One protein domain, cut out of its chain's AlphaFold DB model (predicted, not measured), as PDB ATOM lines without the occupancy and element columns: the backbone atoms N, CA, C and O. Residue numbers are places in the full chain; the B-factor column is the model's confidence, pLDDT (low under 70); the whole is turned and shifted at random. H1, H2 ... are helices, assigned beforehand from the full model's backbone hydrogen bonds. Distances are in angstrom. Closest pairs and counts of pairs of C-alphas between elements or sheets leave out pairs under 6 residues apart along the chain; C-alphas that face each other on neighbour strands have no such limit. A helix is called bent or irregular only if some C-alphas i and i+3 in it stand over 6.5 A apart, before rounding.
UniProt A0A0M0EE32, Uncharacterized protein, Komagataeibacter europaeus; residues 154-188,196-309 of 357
ATOM      1  N   MET A 154     124.369 128.676  82.192       93.00
ATOM      2  CA  MET A 154     125.656 128.846  81.515       93.00
ATOM      3  C   MET A 154     125.978 130.309  81.182       93.00
ATOM      4  O   MET A 154     127.144 130.624  80.935       93.00
ATOM      5  N   ILE A 155     124.998 131.221  81.208       93.00
ATOM      6  CA  ILE A 155     125.210 132.651  80.912       93.00
ATOM      7  C   ILE A 155     126.284 133.284  81.817       93.00
ATOM      8  O   ILE A 155     127.203 133.895  81.264       93.00
ATOM      9  N   PRO A 156     126.259 133.127  83.159       91.69
ATOM     10  CA  PRO A 156     127.273 133.719  84.033       91.69
ATOM     11  C   PRO A 156     128.690 133.269  83.666       91.69
ATOM     12  O   PRO A 156     129.604 134.088  83.596       91.69
ATOM     13  N   PHE A 157     128.862 131.973  83.376       93.12
ATOM     14  CA  PHE A 157     130.142 131.404  82.960       93.12
ATOM     15  C   PHE A 157     130.624 132.014  81.642       93.12
ATOM     16  O   PHE A 157     131.757 132.482  81.548       93.12
ATOM     17  N   VAL A 158     129.759 132.052  80.629       91.12
ATOM     18  CA  VAL A 158     130.099 132.592  79.309       91.12
ATOM     19  C   VAL A 158     130.483 134.072  79.407       91.12
ATOM     20  O   VAL A 158     131.525 134.475  78.886       91.12
ATOM     21  N   MET A 159     129.697 134.876  80.128       90.25
ATOM     22  CA  MET A 159     129.984 136.299  80.332       90.25
ATOM     23  C   MET A 159     131.286 136.527  81.099       90.25
ATOM     24  O   MET A 159     132.070 137.406  80.736       90.25
ATOM     25  N   TRP A 160     131.552 135.706  82.113       92.38
ATOM     26  CA  TRP A 160     132.812 135.731  82.844       92.38
ATOM     27  C   TRP A 160     134.009 135.446  81.929       92.38
ATOM     28  O   TRP A 160     134.977 136.206  81.927       92.38
ATOM     29  N   MET A 161     133.935 134.409  81.092       90.88
ATOM     30  CA  MET A 161     135.024 134.060  80.172       90.88
ATOM     31  C   MET A 161     135.296 135.161  79.140       90.88
ATOM     32  O   MET A 161     136.459 135.471  78.871       90.88
ATOM     33  N   PHE A 162     134.253 135.808  78.607       88.56
ATOM     34  CA  PHE A 162     134.419 136.961  77.716       88.56
ATOM     35  C   PHE A 162     135.043 138.168  78.427       88.56
ATOM     36  O   PHE A 162     135.929 138.820  77.870       88.56
ATOM     37  N   ALA A 163     134.638 138.444  79.669       89.06
ATOM     38  CA  ALA A 163     135.219 139.515  80.473       89.06
ATOM     39  C   ALA A 163     136.711 139.268  80.757       89.06
ATOM     40  O   ALA A 163     137.531 140.172  80.580       89.06
ATOM     41  N   VAL A 164     137.077 138.031  81.108       91.06
ATOM     42  CA  VAL A 164     138.470 137.611  81.323       91.06
ATOM     43  C   VAL A 164     139.298 137.749  80.042       91.06
ATOM     44  O   VAL A 164     140.390 138.316  80.084       91.06
ATOM     45  N   ALA A 165     138.780 137.316  78.888       88.25
ATOM     46  CA  ALA A 165     139.453 137.513  77.602       88.25
ATOM     47  C   ALA A 165     139.683 139.007  77.298       88.25
ATOM     48  O   ALA A 165     140.788 139.413  76.933       88.25
ATOM     49  N   GLY A 166     138.671 139.850  77.533       87.38
ATOM     50  CA  GLY A 166     138.782 141.304  77.395       87.38
ATOM     51  C   GLY A 166     139.751 141.954  78.391       87.38
ATOM     52  O   GLY A 166     140.310 143.018  78.110       87.38
ATOM     53  N   TRP A 167     139.977 141.341  79.553       90.06
ATOM     54  CA  TRP A 167     141.016 141.762  80.492       90.06
ATOM     55  C   TRP A 167     142.417 141.392  79.998       90.06
ATOM     56  O   TRP A 167     143.290 142.254  80.010       90.06
ATOM     57  N   PHE A 168     142.627 140.186  79.462       89.75
ATOM     58  CA  PHE A 168     143.917 139.811  78.869       89.75
ATOM     59  C   PHE A 168     144.327 140.729  77.713       89.75
ATOM     60  O   PHE A 168     145.480 141.154  77.649       89.75
ATOM     61  N   ILE A 169     143.384 141.102  76.842       89.12
ATOM     62  CA  ILE A 169     143.642 142.075  75.769       89.12
ATOM     63  C   ILE A 169     144.112 143.414  76.358       89.12
ATOM     64  O   ILE A 169     145.113 143.970  75.910       89.12
ATOM     65  N   MET A 170     143.452 143.898  77.415       87.94
ATOM     66  CA  MET A 170     143.853 145.125  78.114       87.94
ATOM     67  C   MET A 170     145.251 145.016  78.738       87.94
ATOM     68  O   MET A 170     146.002 145.990  78.706       87.94
ATOM     69  N   VAL A 171     145.631 143.859  79.285       91.62
ATOM     70  CA  VAL A 171     146.989 143.636  79.809       91.62
ATOM     71  C   VAL A 171     148.021 143.786  78.688       91.62
ATOM     72  O   VAL A 171     148.995 144.519  78.856       91.62
ATOM     73  N   CYS A 172     147.788 143.175  77.523       92.00
ATOM     74  CA  CYS A 172     148.677 143.299  76.365       92.00
ATOM     75  C   CYS A 172     148.819 144.754  75.885       92.00
ATOM     76  O   CYS A 172     149.934 145.225  75.666       92.00
ATOM     77  N   GLU A 173     147.710 145.490  75.776       89.31
ATOM     78  CA  GLU A 173     147.724 146.922  75.435       89.31
ATOM     79  C   GLU A 173     148.523 147.740  76.456       89.31
ATOM     80  O   GLU A 173     149.264 148.651  76.092       89.31
ATOM     81  N   SER A 174     148.412 147.387  77.735       89.44
ATOM     82  CA  SER A 174     149.071 148.098  78.830       89.44
ATOM     83  C   SER A 174     150.587 147.916  78.821       89.44
ATOM     84  O   SER A 174     151.315 148.854  79.141       89.44
ATOM     85  N   VAL A 175     151.079 146.753  78.385       92.31
ATOM     86  CA  VAL A 175     152.518 146.511  78.182       92.31
ATOM     87  C   VAL A 175     153.077 147.414  77.078       92.31
ATOM     88  O   VAL A 175     154.171 147.951  77.228       92.31
ATOM     89  N   ILE A 176     152.321 147.631  75.997       90.56
ATOM     90  CA  ILE A 176     152.712 148.534  74.899       90.56
ATOM     91  C   ILE A 176     152.580 150.007  75.324       90.56
ATOM     92  O   ILE A 176     153.398 150.845  74.942       90.56
ATOM     93  N   ALA A 177     151.578 150.331  76.143       88.19
ATOM     94  CA  ALA A 177     151.363 151.677  76.665       88.19
ATOM     95  C   ALA A 177     152.418 152.094  77.704       88.19
ATOM     96  O   ALA A 177     152.720 153.281  77.811       88.19
ATOM     97  N   ALA A 178     153.006 151.154  78.451       89.44
ATOM     98  CA  ALA A 178     153.950 151.463  79.525       89.44
ATOM     99  C   ALA A 178     155.206 152.237  79.051       89.44
ATOM    100  O   ALA A 178     155.510 153.272  79.651       89.44
ATOM    101  N   PRO A 179     155.906 151.858  77.959       87.88
ATOM    102  CA  PRO A 179     156.997 152.666  77.403       87.88
ATOM    103  C   PRO A 179     156.562 154.069  76.955       87.88
ATOM    104  O   PRO A 179     157.280 155.042  77.184       87.88
ATOM    105  N   LEU A 180     155.374 154.198  76.354       86.06
ATOM    106  CA  LEU A 180     154.826 155.494  75.935       86.06
ATOM    107  C   LEU A 180     154.495 156.381  77.144       86.06
ATOM    108  O   LEU A 180     154.719 157.591  77.117       86.06
ATOM    109  N   TRP A 181     154.025 155.779  78.233       85.75
ATOM    110  CA  TRP A 181     153.785 156.472  79.494       85.75
ATOM    111  C   TRP A 181     155.082 156.957  80.158       85.75
ATOM    112  O   TRP A 181     155.104 158.040  80.744       85.75
ATOM    113  N   MET A 182     156.191 156.228  80.015       84.38
ATOM    114  CA  MET A 182     157.504 156.712  80.462       84.38
ATOM    115  C   MET A 182     157.956 157.952  79.680       84.38
ATOM    116  O   MET A 182     158.463 158.896  80.284       84.38
ATOM    117  N   LEU A 183     157.697 158.018  78.369       83.31
ATOM    118  CA  LEU A 183     157.958 159.228  77.575       83.31
ATOM    119  C   LEU A 183     157.108 160.418  78.043       83.31
ATOM    120  O   LEU A 183     157.601 161.543  78.065       83.31
ATOM    121  N   ALA A 184     155.869 160.183  78.487       79.62
ATOM    122  CA  ALA A 184     155.012 161.235  79.041       79.62
ATOM    123  C   ALA A 184     155.557 161.843  80.350       79.62
ATOM    124  O   ALA A 184     155.245 162.991  80.660       79.62
ATOM    125  N   HIS A 185     156.395 161.115  81.098       79.25
ATOM    126  CA  HIS A 185     157.125 161.673  82.243       79.25
ATOM    127  C   HIS A 185     158.356 162.485  81.830       79.25
ATOM    128  O   HIS A 185     158.801 163.347  82.580       79.25
ATOM    129  N   MET A 186     158.916 162.232  80.644       78.12
ATOM    130  CA  MET A 186     160.064 162.985  80.130       78.12
ATOM    131  C   MET A 186     159.652 164.329  79.520       78.12
ATOM    132  O   MET A 186     160.456 165.255  79.497       78.12
ATOM    133  N   THR A 187     158.416 164.456  79.027       69.19
ATOM    134  CA  THR A 187     157.968 165.656  78.306       69.19
ATOM    135  C   THR A 187     157.437 166.784  79.189       69.19
ATOM    136  O   THR A 187     157.037 167.782  78.603       69.19
ATOM    137  N   MET A 188     157.459 166.657  80.530       56.31
ATOM    138  CA  MET A 188     157.120 167.649  81.586       56.31
ATOM    139  C   MET A 188     156.455 168.958  81.109       56.31
ATOM    140  O   MET A 188     156.909 170.057  81.410       56.31
ATOM    141  N   HIS A 196     150.728 165.393  81.871       68.56
ATOM    142  CA  HIS A 196     150.048 164.406  81.016       68.56
ATOM    143  C   HIS A 196     150.223 162.945  81.482       68.56
ATOM    144  O   HIS A 196     149.510 162.058  81.011       68.56
ATOM    145  N   ALA A 197     151.111 162.663  82.442       74.69
ATOM    146  CA  ALA A 197     151.349 161.313  82.948       74.69
ATOM    147  C   ALA A 197     150.209 160.782  83.843       74.69
ATOM    148  O   ALA A 197     150.153 159.577  84.098       74.69
ATOM    149  N   LYS A 198     149.249 161.628  84.259       76.50
ATOM    150  CA  LYS A 198     148.069 161.222  85.053       76.50
ATOM    151  C   LYS A 198     147.280 160.050  84.439       76.50
ATOM    152  O   LYS A 198     146.725 159.231  85.163       76.50
ATOM    153  N   GLN A 199     147.265 159.943  83.109       78.38
ATOM    154  CA  GLN A 199     146.485 158.936  82.384       78.38
ATOM    155  C   GLN A 199     147.071 157.519  82.484       78.38
ATOM    156  O   GLN A 199     146.321 156.547  82.452       78.38
ATOM    157  N   GLY A 200     148.384 157.368  82.681       81.38
ATOM    158  CA  GLY A 200     148.960 156.039  82.911       81.38
ATOM    159  C   GLY A 200     148.714 155.507  84.323       81.38
ATOM    160  O   GLY A 200     148.602 154.297  84.495       81.38
ATOM    161  N   TYR A 201     148.504 156.381  85.317       85.25
ATOM    162  CA  TYR A 201     148.042 155.950  86.644       85.25
ATOM    163  C   TYR A 201     146.618 155.382  86.587       85.25
ATOM    164  O   TYR A 201     146.338 154.367  87.224       85.25
ATOM    165  N   ALA A 202     145.746 155.976  85.765       83.62
ATOM    166  CA  ALA A 202     144.415 155.435  85.483       83.62
ATOM    167  C   ALA A 202     144.487 154.047  84.827       83.62
ATOM    168  O   ALA A 202     143.763 153.132  85.218       83.62
ATOM    169  N   LEU A 203     145.390 153.873  83.856       85.50
ATOM    170  CA  LEU A 203     145.621 152.594  83.182       85.50
ATOM    171  C   LEU A 203     146.135 151.521  84.156       85.50
ATOM    172  O   LEU A 203     145.582 150.424  84.187       85.50
ATOM    173  N   LEU A 204     147.127 151.842  84.992       87.06
ATOM    174  CA  LEU A 204     147.667 150.921  86.000       87.06
ATOM    175  C   LEU A 204     146.585 150.481  86.997       87.06
ATOM    176  O   LEU A 204     146.439 149.290  87.274       87.06
ATOM    177  N   PHE A 205     145.800 151.439  87.500       86.62
ATOM    178  CA  PHE A 205     144.675 151.159  88.386       86.62
ATOM    179  C   PHE A 205     143.669 150.220  87.715       86.62
ATOM    180  O   PHE A 205     143.284 149.209  88.301       86.62
ATOM    181  N   ASN A 206     143.289 150.507  86.468       87.12
ATOM    182  CA  ASN A 206     142.321 149.700  85.736       87.12
ATOM    183  C   ASN A 206     142.833 148.265  85.536       87.12
ATOM    184  O   ASN A 206     142.146 147.323  85.901       87.12
ATOM    185  N   VAL A 207     144.070 148.062  85.080       90.19
ATOM    186  CA  VAL A 207     144.620 146.712  84.849       90.19
ATOM    187  C   VAL A 207     144.639 145.859  86.119       90.19
ATOM    188  O   VAL A 207     144.252 144.689  86.068       90.19
ATOM    189  N   ILE A 208     145.074 146.440  87.242       91.38
ATOM    190  CA  ILE A 208     145.254 145.721  88.512       91.38
ATOM    191  C   ILE A 208     143.909 145.448  89.190       91.38
ATOM    192  O   ILE A 208     143.670 144.334  89.655       91.38
ATOM    193  N   PHE A 209     143.021 146.442  89.248       91.69
ATOM    194  CA  PHE A 209     141.757 146.320  89.977       91.69
ATOM    195  C   PHE A 209     140.620 145.730  89.140       91.69
ATOM    196  O   PHE A 209     139.630 145.275  89.711       91.69
ATOM    197  N   ARG A 210     140.737 145.666  87.809       92.19
ATOM    198  CA  ARG A 210     139.677 145.141  86.931       92.19
ATOM    199  C   ARG A 210     139.229 143.716  87.265       92.19
ATOM    200  O   ARG A 210     138.018 143.546  87.356       92.19
ATOM    201  N   PRO A 211     140.101 142.726  87.537       92.00
ATOM    202  CA  PRO A 211     139.654 141.390  87.949       92.00
ATOM    203  C   PRO A 211     138.840 141.408  89.247       92.00
ATOM    204  O   PRO A 211     137.839 140.706  89.370       92.00
ATOM    205  N   VAL A 212     139.232 142.256  90.202       95.19
ATOM    206  CA  VAL A 212     138.531 142.416  91.484       95.19
ATOM    207  C   VAL A 212     137.159 143.063  91.265       95.19
ATOM    208  O   VAL A 212     136.157 142.596  91.802       95.19
ATOM    209  N   LEU A 213     137.081 144.096  90.424       93.75
ATOM    210  CA  LEU A 213     135.821 144.757  90.068       93.75
ATOM    211  C   LEU A 213     134.890 143.845  89.253       93.75
ATOM    212  O   LEU A 213     133.677 143.895  89.444       93.75
ATOM    213  N   MET A 214     135.439 142.978  88.394       94.50
ATOM    214  CA  MET A 214     134.674 141.946  87.684       94.50
ATOM    215  C   MET A 214     134.032 140.960  88.666       94.50
ATOM    216  O   MET A 214     132.860 140.627  88.498       94.50
ATOM    217  N   LEU A 215     134.756 140.527  89.709       95.75
ATOM    218  CA  LEU A 215     134.208 139.649  90.754       95.75
ATOM    219  C   LEU A 215     133.050 140.310  91.504       95.75
ATOM    220  O   LEU A 215     132.006 139.688  91.690       95.75
ATOM    221  N   PHE A 216     133.193 141.580  91.888       95.25
ATOM    222  CA  PHE A 216     132.082 142.324  92.486       95.25
ATOM    223  C   PHE A 216     130.880 142.421  91.538       95.25
ATOM    224  O   PHE A 216     129.740 142.290  91.983       95.25
ATOM    225  N   GLY A 217     131.123 142.577  90.233       93.81
ATOM    226  CA  GLY A 217     130.070 142.599  89.215       93.81
ATOM    227  C   GLY A 217     129.350 141.266  89.079       93.81
ATOM    228  O   GLY A 217     128.134 141.249  88.909       93.81
ATOM    229  N   LEU A 218     130.074 140.156  89.225       93.62
ATOM    230  CA  LEU A 218     129.498 138.816  89.242       93.62
ATOM    231  C   LEU A 218     128.571 138.626  90.450       93.62
ATOM    232  O   LEU A 218     127.422 138.228  90.271       93.62
ATOM    233  N   PHE A 219     129.031 138.948  91.664       93.50
ATOM    234  CA  PHE A 219     128.225 138.787  92.883       93.50
ATOM    235  C   PHE A 219     126.985 139.676  92.891       93.50
ATOM    236  O   PHE A 219     125.885 139.206  93.178       93.50
ATOM    237  N   LEU A 220     127.147 140.950  92.534       93.88
ATOM    238  CA  LEU A 220     126.016 141.864  92.448       93.88
ATOM    239  C   LEU A 220     125.059 141.428  91.323       93.88
ATOM    240  O   LEU A 220     123.850 141.587  91.455       93.88
ATOM    241  N   GLY A 221     125.576 140.825  90.243       93.38
ATOM    242  CA  GLY A 221     124.778 140.299  89.134       93.38
ATOM    243  C   GLY A 221     123.890 139.140  89.571       93.38
ATOM    244  O   GLY A 221     122.706 139.132  89.247       93.38
ATOM    245  N   TYR A 222     124.425 138.220  90.379       91.88
ATOM    246  CA  TYR A 222     123.636 137.157  91.009       91.88
ATOM    247  C   TYR A 222     122.528 137.712  91.906       91.88
ATOM    248  O   TYR A 222     121.388 137.272  91.800       91.88
ATOM    249  N   PHE A 223     122.842 138.705  92.741       91.06
ATOM    250  CA  PHE A 223     121.860 139.321  93.635       91.06
ATOM    251  C   PHE A 223     120.710 140.003  92.874       91.06
ATOM    252  O   PHE A 223     119.541 139.850  93.234       91.06
ATOM    253  N   ILE A 224     121.027 140.732  91.797       92.38
ATOM    254  CA  ILE A 224     120.018 141.366  90.936       92.38
ATOM    255  C   ILE A 224     119.183 140.305  90.218       92.38
ATOM    256  O   ILE A 224     117.959 140.422  90.187       92.38
ATOM    257  N   PHE A 225     119.824 139.275  89.661       92.50
ATOM    258  CA  PHE A 225     119.121 138.204  88.960       92.50
ATOM    259  C   PHE A 225     118.115 137.503  89.876       92.50
ATOM    260  O   PHE A 225     116.970 137.318  89.480       92.50
ATOM    261  N   ASP A 226     118.521 137.178  91.104       89.62
ATOM    262  CA  ASP A 226     117.661 136.555  92.112       89.62
ATOM    263  C   ASP A 226     116.457 137.432  92.470       89.62
ATOM    264  O   ASP A 226     115.305 137.041  92.269       89.62
ATOM    265  N   SER A 227     116.721 138.677  92.871       89.12
ATOM    266  CA  SER A 227     115.674 139.619  93.280       89.12
ATOM    267  C   SER A 227     114.646 139.871  92.169       89.12
ATOM    268  O   SER A 227     113.439 139.925  92.416       89.12
ATOM    269  N   VAL A 228     115.108 140.026  90.925       90.75
ATOM    270  CA  VAL A 228     114.228 140.318  89.785       90.75
ATOM    271  C   VAL A 228     113.542 139.054  89.265       90.75
ATOM    272  O   VAL A 228     112.385 139.132  88.861       90.75
ATOM    273  N   SER A 229     114.190 137.885  89.302       88.94
ATOM    274  CA  SER A 229     113.553 136.615  88.922       88.94
ATOM    275  C   SER A 229     112.397 136.270  89.859       88.94
ATOM    276  O   SER A 229     111.333 135.857  89.389       88.94
ATOM    277  N   TRP A 230     112.556 136.524  91.160       83.94
ATOM    278  CA  TRP A 230     111.466 136.396  92.125       83.94
ATOM    279  C   TRP A 230     110.299 137.340  91.801       83.94
ATOM    280  O   TRP A 230     109.149 136.907  91.712       83.94
ATOM    281  N   LEU A 231     110.590 138.617  91.518       85.00
ATOM    282  CA  LEU A 231     109.568 139.595  91.132       85.00
ATOM    283  C   LEU A 231     108.829 139.192  89.845       85.00
ATOM    284  O   LEU A 231     107.613 139.372  89.744       85.00
ATOM    285  N   ILE A 232     109.545 138.644  88.858       87.38
ATOM    286  CA  ILE A 232     108.933 138.158  87.618       87.38
ATOM    287  C   ILE A 232     107.980 137.008  87.916       87.38
ATOM    288  O   ILE A 232     106.872 137.049  87.399       87.38
ATOM    289  N   HIS A 233     108.351 136.026  88.742       80.88
ATOM    290  CA  HIS A 233     107.444 134.922  89.084       80.88
ATOM    291  C   HIS A 233     106.113 135.433  89.653       80.88
ATOM    292  O   HIS A 233     105.051 135.039  89.170       80.88
ATOM    293  N   MET A 234     106.158 136.388  90.590       78.88
ATOM    294  CA  MET A 234     104.942 136.963  91.178       78.88
ATOM    295  C   MET A 234     104.076 137.708  90.154       78.88
ATOM    296  O   MET A 234     102.867 137.495  90.068       78.88
ATOM    297  N   CYS A 235     104.685 138.592  89.362       81.19
ATOM    298  CA  CYS A 235     103.948 139.419  88.405       81.19
ATOM    299  C   CYS A 235     103.438 138.606  87.206       81.19
ATOM    300  O   CYS A 235     102.354 138.868  86.680       81.19
ATOM    301  N   PHE A 236     104.219 137.622  86.762       83.06
ATOM    302  CA  PHE A 236     103.908 136.816  85.591       83.06
ATOM    303  C   PHE A 236     102.701 135.915  85.834       83.06
ATOM    304  O   PHE A 236     101.837 135.824  84.965       83.06
ATOM    305  N   GLY A 237     102.583 135.326  87.028       75.94
ATOM    306  CA  GLY A 237     101.423 134.517  87.403       75.94
ATOM    307  C   GLY A 237     100.099 135.278  87.271       75.94
ATOM    308  O   GLY A 237      99.142 134.770  86.681       75.94
ATOM    309  N   ILE A 238     100.072 136.534  87.728       78.44
ATOM    310  CA  ILE A 238      98.905 137.425  87.616       78.44
ATOM    311  C   ILE A 238      98.625 137.766  86.146       78.44
ATOM    312  O   ILE A 238      97.483 137.692  85.689       78.44
ATOM    313  N   ALA A 239      99.667 138.113  85.384       82.19
ATOM    314  CA  ALA A 239      99.535 138.467  83.974       82.19
ATOM    315  C   ALA A 239      98.971 137.308  83.134       82.19
ATOM    316  O   ALA A 239      98.076 137.520  82.316       82.19
ATOM    317  N   VAL A 240      99.440 136.079  83.368       82.31
ATOM    318  CA  VAL A 240      98.929 134.864  82.713       82.31
ATOM    319  C   VAL A 240      97.448 134.659  83.029       82.31
ATOM    320  O   VAL A 240      96.661 134.430  82.110       82.31
ATOM    321  N   GLY A 241      97.049 134.802  84.298       73.50
ATOM    322  CA  GLY A 241      95.649 134.666  84.710       73.50
ATOM    323  C   GLY A 241      94.718 135.641  83.981       73.50
ATOM    324  O   GLY A 241      93.657 135.247  83.496       73.50
ATOM    325  N   LEU A 242      95.147 136.897  83.820       81.31
ATOM    326  CA  LEU A 242      94.389 137.908  83.080       81.31
ATOM    327  C   LEU A 242      94.290 137.589  81.583       81.31
ATOM    328  O   LEU A 242      93.208 137.709  81.009       81.31
ATOM    329  N   VAL A 243      95.386 137.156  80.952       82.94
ATOM    330  CA  VAL A 243      95.411 136.842  79.512       82.94
ATOM    331  C   VAL A 243      94.524 135.639  79.179       82.94
ATOM    332  O   VAL A 243      93.843 135.653  78.156       82.94
ATOM    333  N   LEU A 244      94.481 134.622  80.045       80.94
ATOM    334  CA  LEU A 244      93.672 133.418  79.817       80.94
ATOM    335  C   LEU A 244      92.186 133.581  80.175       80.94
ATOM    336  O   LEU A 244      91.372 132.760  79.750       80.94
ATOM    337  N   SER A 245      91.819 134.624  80.927       76.06
ATOM    338  CA  SER A 245      90.479 134.785  81.516       76.06
ATOM    339  C   SER A 245      89.313 134.776  80.518       76.06
ATOM    340  O   SER A 245      88.228 134.316  80.859       76.06
ATOM    341  N   ASN A 246      89.524 135.249  79.286       77.31
ATOM    342  CA  ASN A 246      88.467 135.405  78.276       77.31
ATOM    343  C   ASN A 246      88.603 134.446  77.077       77.31
ATOM    344  O   ASN A 246      87.887 134.595  76.085       77.31
ATOM    345  N   GLY A 247      89.545 133.498  77.114       72.88
ATOM    346  CA  GLY A 247      89.809 132.597  75.991       72.88
ATOM    347  C   GLY A 247      89.008 131.290  76.034       72.88
ATOM    348  O   GLY A 247      88.684 130.760  77.094       72.88
ATOM    349  N   TRP A 248      88.718 130.733  74.854       73.94
ATOM    350  CA  TRP A 248      88.178 129.376  74.695       73.94
ATOM    351  C   TRP A 248      89.262 128.321  75.012       73.94
ATOM    352  O   TRP A 248      90.455 128.589  74.868       73.94
ATOM    353  N   ILE A 249      88.876 127.089  75.377       68.06
ATOM    354  CA  ILE A 249      89.789 126.002  75.803       68.06
ATOM    355  C   ILE A 249      90.981 125.775  74.838       68.06
ATOM    356  O   ILE A 249      92.135 125.750  75.252       68.06
ATOM    357  N   VAL A 250      90.715 125.686  73.530       69.50
ATOM    358  CA  VAL A 250      91.707 125.494  72.456       69.50
ATOM    359  C   VAL A 250      92.622 126.712  72.282       69.50
ATOM    360  O   VAL A 250      93.831 126.546  72.125       69.50
ATOM    361  N   SER A 251      92.084 127.937  72.331       74.19
ATOM    362  CA  SER A 251      92.912 129.147  72.225       74.19
ATOM    363  C   SER A 251      93.797 129.335  73.455       74.19
ATOM    364  O   SER A 251      94.953 129.720  73.311       74.19
ATOM    365  N   ASN A 252      93.293 129.000  74.645       76.75
ATOM    366  CA  ASN A 252      94.064 129.048  75.885       76.75
ATOM    367  C   ASN A 252      95.180 128.004  75.903       76.75
ATOM    368  O   ASN A 252      96.279 128.310  76.356       76.75
ATOM    369  N   PHE A 253      94.952 126.814  75.343       71.19
ATOM    370  CA  PHE A 253      96.001 125.805  75.206       71.19
ATOM    371  C   PHE A 253      97.171 126.299  74.341       71.19
ATOM    372  O   PHE A 253      98.329 126.212  74.749       71.19
ATOM    373  N   LEU A 254      96.881 126.887  73.176       75.75
ATOM    374  CA  LEU A 254      97.924 127.488  72.339       75.75
ATOM    375  C   LEU A 254      98.570 128.704  73.027       75.75
ATOM    376  O   LEU A 254      99.788 128.880  72.963       75.75
ATOM    377  N   GLY A 255      97.768 129.507  73.730       77.00
ATOM    378  CA  GLY A 255      98.223 130.649  74.521       77.00
ATOM    379  C   GLY A 255      99.227 130.263  75.608       77.00
ATOM    380  O   GLY A 255     100.228 130.955  75.773       77.00
ATOM    381  N   MET A 256      99.036 129.127  76.284       75.06
ATOM    382  CA  MET A 256      99.971 128.625  77.300       75.06
ATOM    383  C   MET A 256     101.366 128.359  76.729       75.06
ATOM    384  O   MET A 256     102.357 128.756  77.337       75.06
ATOM    385  N   ILE A 257     101.466 127.757  75.539       76.94
ATOM    386  CA  ILE A 257     102.759 127.488  74.883       76.94
ATOM    387  C   ILE A 257     103.499 128.802  74.588       76.94
ATOM    388  O   ILE A 257     104.708 128.922  74.818       76.94
ATOM    389  N   VAL A 258     102.767 129.813  74.113       84.19
ATOM    390  CA  VAL A 258     103.322 131.142  73.822       84.19
ATOM    391  C   VAL A 258     103.761 131.849  75.106       84.19
ATOM    392  O   VAL A 258     104.859 132.403  75.149       84.19
ATOM    393  N   LEU A 259     102.952 131.800  76.165       84.69
ATOM    394  CA  LEU A 259     103.264 132.433  77.448       84.69
ATOM    395  C   LEU A 259     104.485 131.796  78.114       84.69
ATOM    396  O   LEU A 259     105.360 132.518  78.582       84.69
ATOM    397  N   VAL A 260     104.611 130.469  78.080       83.06
ATOM    398  CA  VAL A 260     105.811 129.774  78.569       83.06
ATOM    399  C   VAL A 260     107.050 130.194  77.772       83.06
ATOM    400  O   VAL A 260     108.095 130.485  78.351       83.06
ATOM    401  N   SER A 261     106.938 130.305  76.448       85.19
ATOM    402  CA  SER A 261     108.043 130.786  75.608       85.19
ATOM    403  C   SER A 261     108.441 132.226  75.959       85.19
ATOM    404  O   SER A 261     109.626 132.551  76.045       85.19
ATOM    405  N   LEU A 262     107.455 133.088  76.217       88.38
ATOM    406  CA  LEU A 262     107.662 134.474  76.627       88.38
ATOM    407  C   LEU A 262     108.333 134.568  78.004       88.38
ATOM    408  O   LEU A 262     109.277 135.340  78.168       88.38
ATOM    409  N   PHE A 263     107.915 133.740  78.963       88.44
ATOM    410  CA  PHE A 263     108.534 133.642  80.284       88.44
ATOM    411  C   PHE A 263     110.029 133.309  80.202       88.44
ATOM    412  O   PHE A 263     110.853 133.961  80.852       88.44
ATOM    413  N   VAL A 264     110.391 132.333  79.361       89.94
ATOM    414  CA  VAL A 264     111.791 131.951  79.137       89.94
ATOM    415  C   VAL A 264     112.576 133.093  78.491       89.94
ATOM    416  O   VAL A 264     113.671 133.411  78.952       89.94
ATOM    417  N   MET A 265     112.023 133.764  77.475       89.25
ATOM    418  CA  MET A 265     112.697 134.898  76.822       89.25
ATOM    419  C   MET A 265     112.981 136.059  77.784       89.25
ATOM    420  O   MET A 265     114.058 136.665  77.721       89.25
ATOM    421  N   ILE A 266     112.049 136.355  78.697       92.06
ATOM    422  CA  ILE A 266     112.252 137.370  79.737       92.06
ATOM    423  C   ILE A 266     113.411 136.964  80.656       92.06
ATOM    424  O   ILE A 266     114.302 137.778  80.890       92.06
ATOM    425  N   HIS A 267     113.452 135.713  81.125       90.50
ATOM    426  CA  HIS A 267     114.522 135.239  82.012       90.50
ATOM    427  C   HIS A 267     115.898 135.196  81.336       90.50
ATOM    428  O   HIS A 267     116.897 135.552  81.960       90.50
ATOM    429  N   VAL A 268     115.964 134.832  80.053       91.56
ATOM    430  CA  VAL A 268     117.211 134.890  79.271       91.56
ATOM    431  C   VAL A 268     117.715 136.330  79.174       91.56
ATOM    432  O   VAL A 268     118.889 136.603  79.422       91.56
ATOM    433  N   THR A 269     116.823 137.270  78.859       92.12
ATOM    434  CA  THR A 269     117.177 138.691  78.755       92.12
ATOM    435  C   THR A 269     117.597 139.257  80.111       92.12
ATOM    436  O   THR A 269     118.591 139.979  80.199       92.12
ATOM    437  N   LEU A 270     116.896 138.878  81.184       93.75
ATOM    438  CA  LEU A 270     117.255 139.243  82.550       93.75
ATOM    439  C   LEU A 270     118.654 138.743  82.916       93.75
ATOM    440  O   LEU A 270     119.435 139.507  83.486       93.75
ATOM    441  N   ALA A 271     118.984 137.492  82.586       93.38
ATOM    442  CA  ALA A 271     120.306 136.936  82.843       93.38
ATOM    443  C   ALA A 271     121.388 137.761  82.134       93.38
ATOM    444  O   ALA A 271     122.329 138.218  82.782       93.38
ATOM    445  N   PHE A 272     121.224 138.057  80.840       92.56
ATOM    446  CA  PHE A 272     122.184 138.899  80.120       92.56
ATOM    447  C   PHE A 272     122.336 140.291  80.741       92.56
ATOM    448  O   PHE A 272     123.461 140.747  80.919       92.56
ATOM    449  N   ILE A 273     121.240 140.960  81.109       92.69
ATOM    450  CA  ILE A 273     121.300 142.296  81.726       92.69
ATOM    451  C   ILE A 273     121.993 142.244  83.094       92.69
ATOM    452  O   ILE A 273     122.833 143.096  83.383       92.69
ATOM    453  N   SER A 274     121.685 141.238  83.912       93.00
ATOM    454  CA  SER A 274     122.218 141.111  85.273       93.00
ATOM    455  C   SER A 274     123.719 140.808  85.265       93.00
ATOM    456  O   SER A 274     124.496 141.476  85.949       93.00
ATOM    457  N   PHE A 275     124.159 139.857  84.434       94.00
ATOM    458  CA  PHE A 275     125.572 139.469  84.348       94.00
ATOM    459  C   PHE A 275     126.415 140.404  83.477       94.00
ATOM    460  O   PHE A 275     127.640 140.407  83.594       94.00
ATOM    461  N   ARG A 276     125.806 141.302  82.692       91.69
ATOM    462  CA  ARG A 276     126.530 142.407  82.034       91.69
ATOM    463  C   ARG A 276     127.241 143.323  83.024       91.69
ATOM    464  O   ARG A 276     128.231 143.965  82.686       91.69
ATOM    465  N   MET A 277     126.823 143.337  84.281       90.44
ATOM    466  CA  MET A 277     127.515 144.090  85.319       90.44
ATOM    467  C   MET A 277     128.967 143.643  85.555       90.44
ATOM    468  O   MET A 277     129.778 144.456  86.001       90.44
ATOM    469  N   ILE A 278     129.321 142.405  85.183       92.75
ATOM    470  CA  ILE A 278     130.703 141.899  85.198       92.75
ATOM    471  C   ILE A 278     131.616 142.789  84.339       92.75
ATOM    472  O   ILE A 278     132.734 143.097  84.748       92.75
ATOM    473  N   SER A 279     131.155 143.228  83.162       88.38
ATOM    474  CA  SER A 279     131.953 144.061  82.251       88.38
ATOM    475  C   SER A 279     131.817 145.560  82.526       88.38
ATOM    476  O   SER A 279     132.794 146.289  82.349       88.38
ATOM    477  N   ILE A 280     130.653 146.009  83.008       89.81
ATOM    478  CA  ILE A 280     130.358 147.430  83.248       89.81
ATOM    479  C   ILE A 280     131.070 147.974  84.494       89.81
ATOM    480  O   ILE A 280     131.605 149.086  84.458       89.81
ATOM    481  N   LEU A 281     131.087 147.236  85.614       89.88
ATOM    482  CA  LEU A 281     131.668 147.750  86.866       89.88
ATOM    483  C   LEU A 281     133.138 148.175  86.735       89.88
ATOM    484  O   LEU A 281     133.471 149.271  87.197       89.88
ATOM    485  N   PRO A 282     134.014 147.391  86.080       87.75
ATOM    486  CA  PRO A 282     135.404 147.785  85.886       87.75
ATOM    487  C   PRO A 282     135.617 149.070  85.089       87.75
ATOM    488  O   PRO A 282     136.702 149.633  85.142       87.75
ATOM    489  N   GLN A 283     134.621 149.523  84.331       85.81
ATOM    490  CA  GLN A 283     134.680 150.774  83.572       85.81
ATOM    491  C   GLN A 283     134.099 151.922  84.401       85.81
ATOM    492  O   GLN A 283     134.707 152.982  84.540       85.81
ATOM    493  N   ARG A 284     132.937 151.689  85.022       87.56
ATOM    494  CA  ARG A 284     132.200 152.716  85.767       87.56
ATOM    495  C   ARG A 284     132.891 153.132  87.059       87.56
ATOM    496  O   ARG A 284     132.922 154.323  87.352       87.56
ATOM    497  N   VAL A 285     133.465 152.198  87.817       89.19
ATOM    498  CA  VAL A 285     134.080 152.521  89.118       89.19
ATOM    499  C   VAL A 285     135.310 153.430  88.968       89.19
ATOM    500  O   VAL A 285     135.340 154.467  89.630       89.19
ATOM    501  N   PRO A 286     136.293 153.147  88.085       86.44
ATOM    502  CA  PRO A 286     137.391 154.083  87.839       86.44
ATOM    503  C   PRO A 286     136.910 155.452  87.336       86.44
ATOM    504  O   PRO A 286     137.395 156.478  87.816       86.44
ATOM    505  N   ALA A 287     135.913 155.476  86.441       84.31
ATOM    506  CA  ALA A 287     135.327 156.715  85.927       84.31
ATOM    507  C   ALA A 287     134.735 157.593  87.038       84.31
ATOM    508  O   ALA A 287     134.962 158.803  87.059       84.31
ATOM    509  N   MET A 288     134.052 156.990  88.014       84.69
ATOM    510  CA  MET A 288     133.508 157.703  89.176       84.69
ATOM    511  C   MET A 288     134.590 158.290  90.094       84.69
ATOM    512  O   MET A 288     134.348 159.295  90.753       84.69
ATOM    513  N   ILE A 289     135.785 157.693  90.124       84.31
ATOM    514  CA  ILE A 289     136.929 158.153  90.933       84.31
ATOM    515  C   ILE A 289     137.708 159.281  90.216       84.31
ATOM    516  O   ILE A 289     138.635 159.865  90.774       84.31
ATOM    517  N   GLY A 290     137.309 159.647  88.994       77.00
ATOM    518  CA  GLY A 290     137.941 160.710  88.208       77.00
ATOM    519  C   GLY A 290     138.978 160.207  87.201       77.00
ATOM    520  O   GLY A 290     139.626 161.014  86.530       77.00
ATOM    521  N   PHE A 291     139.113 158.888  87.040       77.81
ATOM    522  CA  PHE A 291     139.823 158.304  85.908       77.81
ATOM    523  C   PHE A 291     138.885 158.307  84.703       77.81
ATOM    524  O   PHE A 291     138.154 157.348  84.487       77.81
ATOM    525  N   GLY A 292     138.861 159.425  83.971       63.66
ATOM    526  CA  GLY A 292     137.984 159.618  82.814       63.66
ATOM    527  C   GLY A 292     137.981 158.417  81.867       63.66
ATOM    528  O   GLY A 292     139.019 157.783  81.658       63.66
ATOM    529  N   ASP A 293     136.797 158.112  81.336       56.03
ATOM    530  CA  ASP A 293     136.576 156.997  80.422       56.03
ATOM    531  C   ASP A 293     137.489 157.189  79.206       56.03
ATOM    532  O   ASP A 293     137.351 158.146  78.442       56.03
ATOM    533  N   VAL A 294     138.506 156.339  79.076       54.25
ATOM    534  CA  VAL A 294     139.247 156.265  77.821       54.25
ATOM    535  C   VAL A 294     138.314 155.510  76.900       54.25
ATOM    536  O   VAL A 294     138.141 154.312  77.108       54.25
ATOM    537  N   ASP A 295     137.702 156.219  75.949       48.03
ATOM    538  CA  ASP A 295     136.845 155.665  74.896       48.03
ATOM    539  C   ASP A 295     137.575 154.485  74.238       48.03
ATOM    540  O   ASP A 295     138.443 154.629  73.372       48.03
ATOM    541  N   ARG A 296     137.298 153.285  74.742       56.34
ATOM    542  CA  ARG A 296     137.776 152.029  74.178       56.34
ATOM    543  C   ARG A 296     136.716 151.592  73.189       56.34
ATOM    544  O   ARG A 296     135.531 151.738  73.461       56.34
ATOM    545  N   VAL A 297     137.153 151.030  72.064       51.72
ATOM    546  CA  VAL A 297     136.266 150.409  71.072       51.72
ATOM    547  C   VAL A 297     135.303 149.471  71.803       51.72
ATOM    548  O   VAL A 297     135.721 148.446  72.347       51.72
ATOM    549  N   ASP A 298     134.034 149.876  71.878       55.97
ATOM    550  CA  ASP A 298     133.033 149.192  72.681       55.97
ATOM    551  C   ASP A 298     132.628 147.898  71.968       55.97
ATOM    552  O   ASP A 298     131.945 147.895  70.939       55.97
ATOM    553  N   ILE A 299     133.107 146.772  72.491       54.50
ATOM    554  CA  ILE A 299     132.807 145.433  71.973       54.50
ATOM    555  C   ILE A 299     131.299 145.157  72.074       54.50
ATOM    556  O   ILE A 299     130.754 144.437  71.237       54.50
ATOM    557  N   ASP A 300     130.594 145.785  73.024       58.19
ATOM    558  CA  ASP A 300     129.133 145.715  73.110       58.19
ATOM    559  C   ASP A 300     128.485 146.386  71.886       58.19
ATOM    560  O   ASP A 300     127.499 145.873  71.360       58.19
ATOM    561  N   GLN A 301     129.051 147.484  71.369       62.78
ATOM    562  CA  GLN A 301     128.563 148.132  70.148       62.78
ATOM    563  C   GLN A 301     128.893 147.305  68.900       62.78
ATOM    564  O   GLN A 301     128.008 147.078  68.080       62.78
ATOM    565  N   PHE A 302     130.115 146.769  68.797       62.03
ATOM    566  CA  PHE A 302     130.499 145.891  67.685       62.03
ATOM    567  C   PHE A 302     129.682 144.591  67.655       62.03
ATOM    568  O   PHE A 302     129.249 144.157  66.591       62.03
ATOM    569  N   SER A 303     129.428 143.972  68.811       62.31
ATOM    570  CA  SER A 303     128.614 142.754  68.907       62.31
ATOM    571  C   SER A 303     127.139 143.022  68.610       62.31
ATOM    572  O   SER A 303     126.498 142.203  67.959       62.31
ATOM    573  N   ARG A 304     126.605 144.181  69.020       71.62
ATOM    574  CA  ARG A 304     125.235 144.597  68.709       71.62
ATOM    575  C   ARG A 304     125.076 144.901  67.223       71.62
ATOM    576  O   ARG A 304     124.117 144.426  66.626       71.62
ATOM    577  N   ASP A 305     126.036 145.588  66.610       69.62
ATOM    578  CA  ASP A 305     126.042 145.832  65.165       69.62
ATOM    579  C   ASP A 305     126.217 144.519  64.381       69.62
ATOM    580  O   ASP A 305     125.487 144.269  63.424       69.62
ATOM    581  N   ALA A 306     127.094 143.616  64.830       68.75
ATOM    582  CA  ALA A 306     127.263 142.291  64.231       68.75
ATOM    583  C   ALA A 306     126.012 141.404  64.388       68.75
ATOM    584  O   ALA A 306     125.634 140.702  63.451       68.75
ATOM    585  N   ALA A 307     125.335 141.457  65.537       72.19
ATOM    586  CA  ALA A 307     124.090 140.735  65.787       72.19
ATOM    587  C   ALA A 307     122.931 141.289  64.949       72.19
ATOM    588  O   ALA A 307     122.142 140.511  64.419       72.19
ATOM    589  N   VAL A 308     122.850 142.613  64.772       73.69
ATOM    590  CA  VAL A 308     121.872 143.263  63.886       73.69
ATOM    591  C   VAL A 308     122.109 142.858  62.431       73.69
ATOM    592  O   VAL A 308     121.157 142.508  61.735       73.69
ATOM    593  N   VAL A 309     123.366 142.822  61.982       71.94
ATOM    594  CA  VAL A 309     123.734 142.346  60.638       71.94
ATOM    595  C   VAL A 309     123.415 140.853  60.467       71.94
ATOM    596  O   VAL A 309     122.885 140.457  59.428       71.94
TER     597      VAL A 309
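What this domain is: This is residues 154 to 188 and 196 to 309 of the 357 residues of an uncharacterized protein of Komagataeibacter europaeus (UniProt A0A0M0EE32). You are looking at a long rod of helices: arm H2b of the longest helix and H3 make a long hairpin at one end, H1 and arm H2a lie side by side at the other, and H4 packs on H1, H2a and H2b in the middle. Residues 301 to 309 of H5 stick out from the rod. The printed part has 149 residues with five named helices in the order H1 to H5, no named strand, and is all helix. It is only just loose, close to extended, with a radius of gyration of the C-alphas of 22.0 A and spans of 79 by 33 by 23 A.

Where its parts are: Start with H2, residues 196 to 244, assigned as one helix by its hydrogen bonds but bent: C-alphas 208 and 211 are 7.1 A apart. Its arms are H2a, residues 196 to 208, irregular with C-alphas 196 and 199 6.7 A apart, and H2b, residues 211 to 244, 47.4 A long. H3 covers residues 249 to 275, 39.2 A, and H4 residues 277 to 288, 15.4 A. Find C-alpha 154 at (125.656, 128.846, 81.515), where H1 begins; it runs 48.5 A to residue 186, with a kink of 41 degrees near residue 177. H5, residues 299 to 309, 14.8 A, ends at C-alpha 309, (123.734, 142.346, 60.638).

How they stand to each other: H1, H2a, H2b, H3 and H4 form a bundle, helices gathered together. In the hairpin, H2b and H3 touch at a shallow tilt of 16 degrees, opposite ways, closest at C-alphas 221 and 274, 4.7 A. H4 touches H2b at a steep 58 degrees, closest at C-alphas 278 and 217, 4.1 A. H1 touches H2a at a shallow 30 degrees, opposite ways, C-alphas 184 and 197 being closest at 5.4 A. Every O i to N i+4 pair is within hydrogen-bond range in H5, against 27 of 29 in H1, 7 of 9 in H2a, 29 of 30 in H2b, 22 of 23 in H3 and 5 of 8 in H4.

The domain as a whole: The farthest C-alphas, of Met 186 and Trp 248, are 79.5 A apart. Residues 189 to 195 are not printed, and C-alphas 188 and 196 are 7.8 A apart across this cut. Of the links printed whole, none is long. Confidence is under 70 in 19 residues, among them 292 to 303.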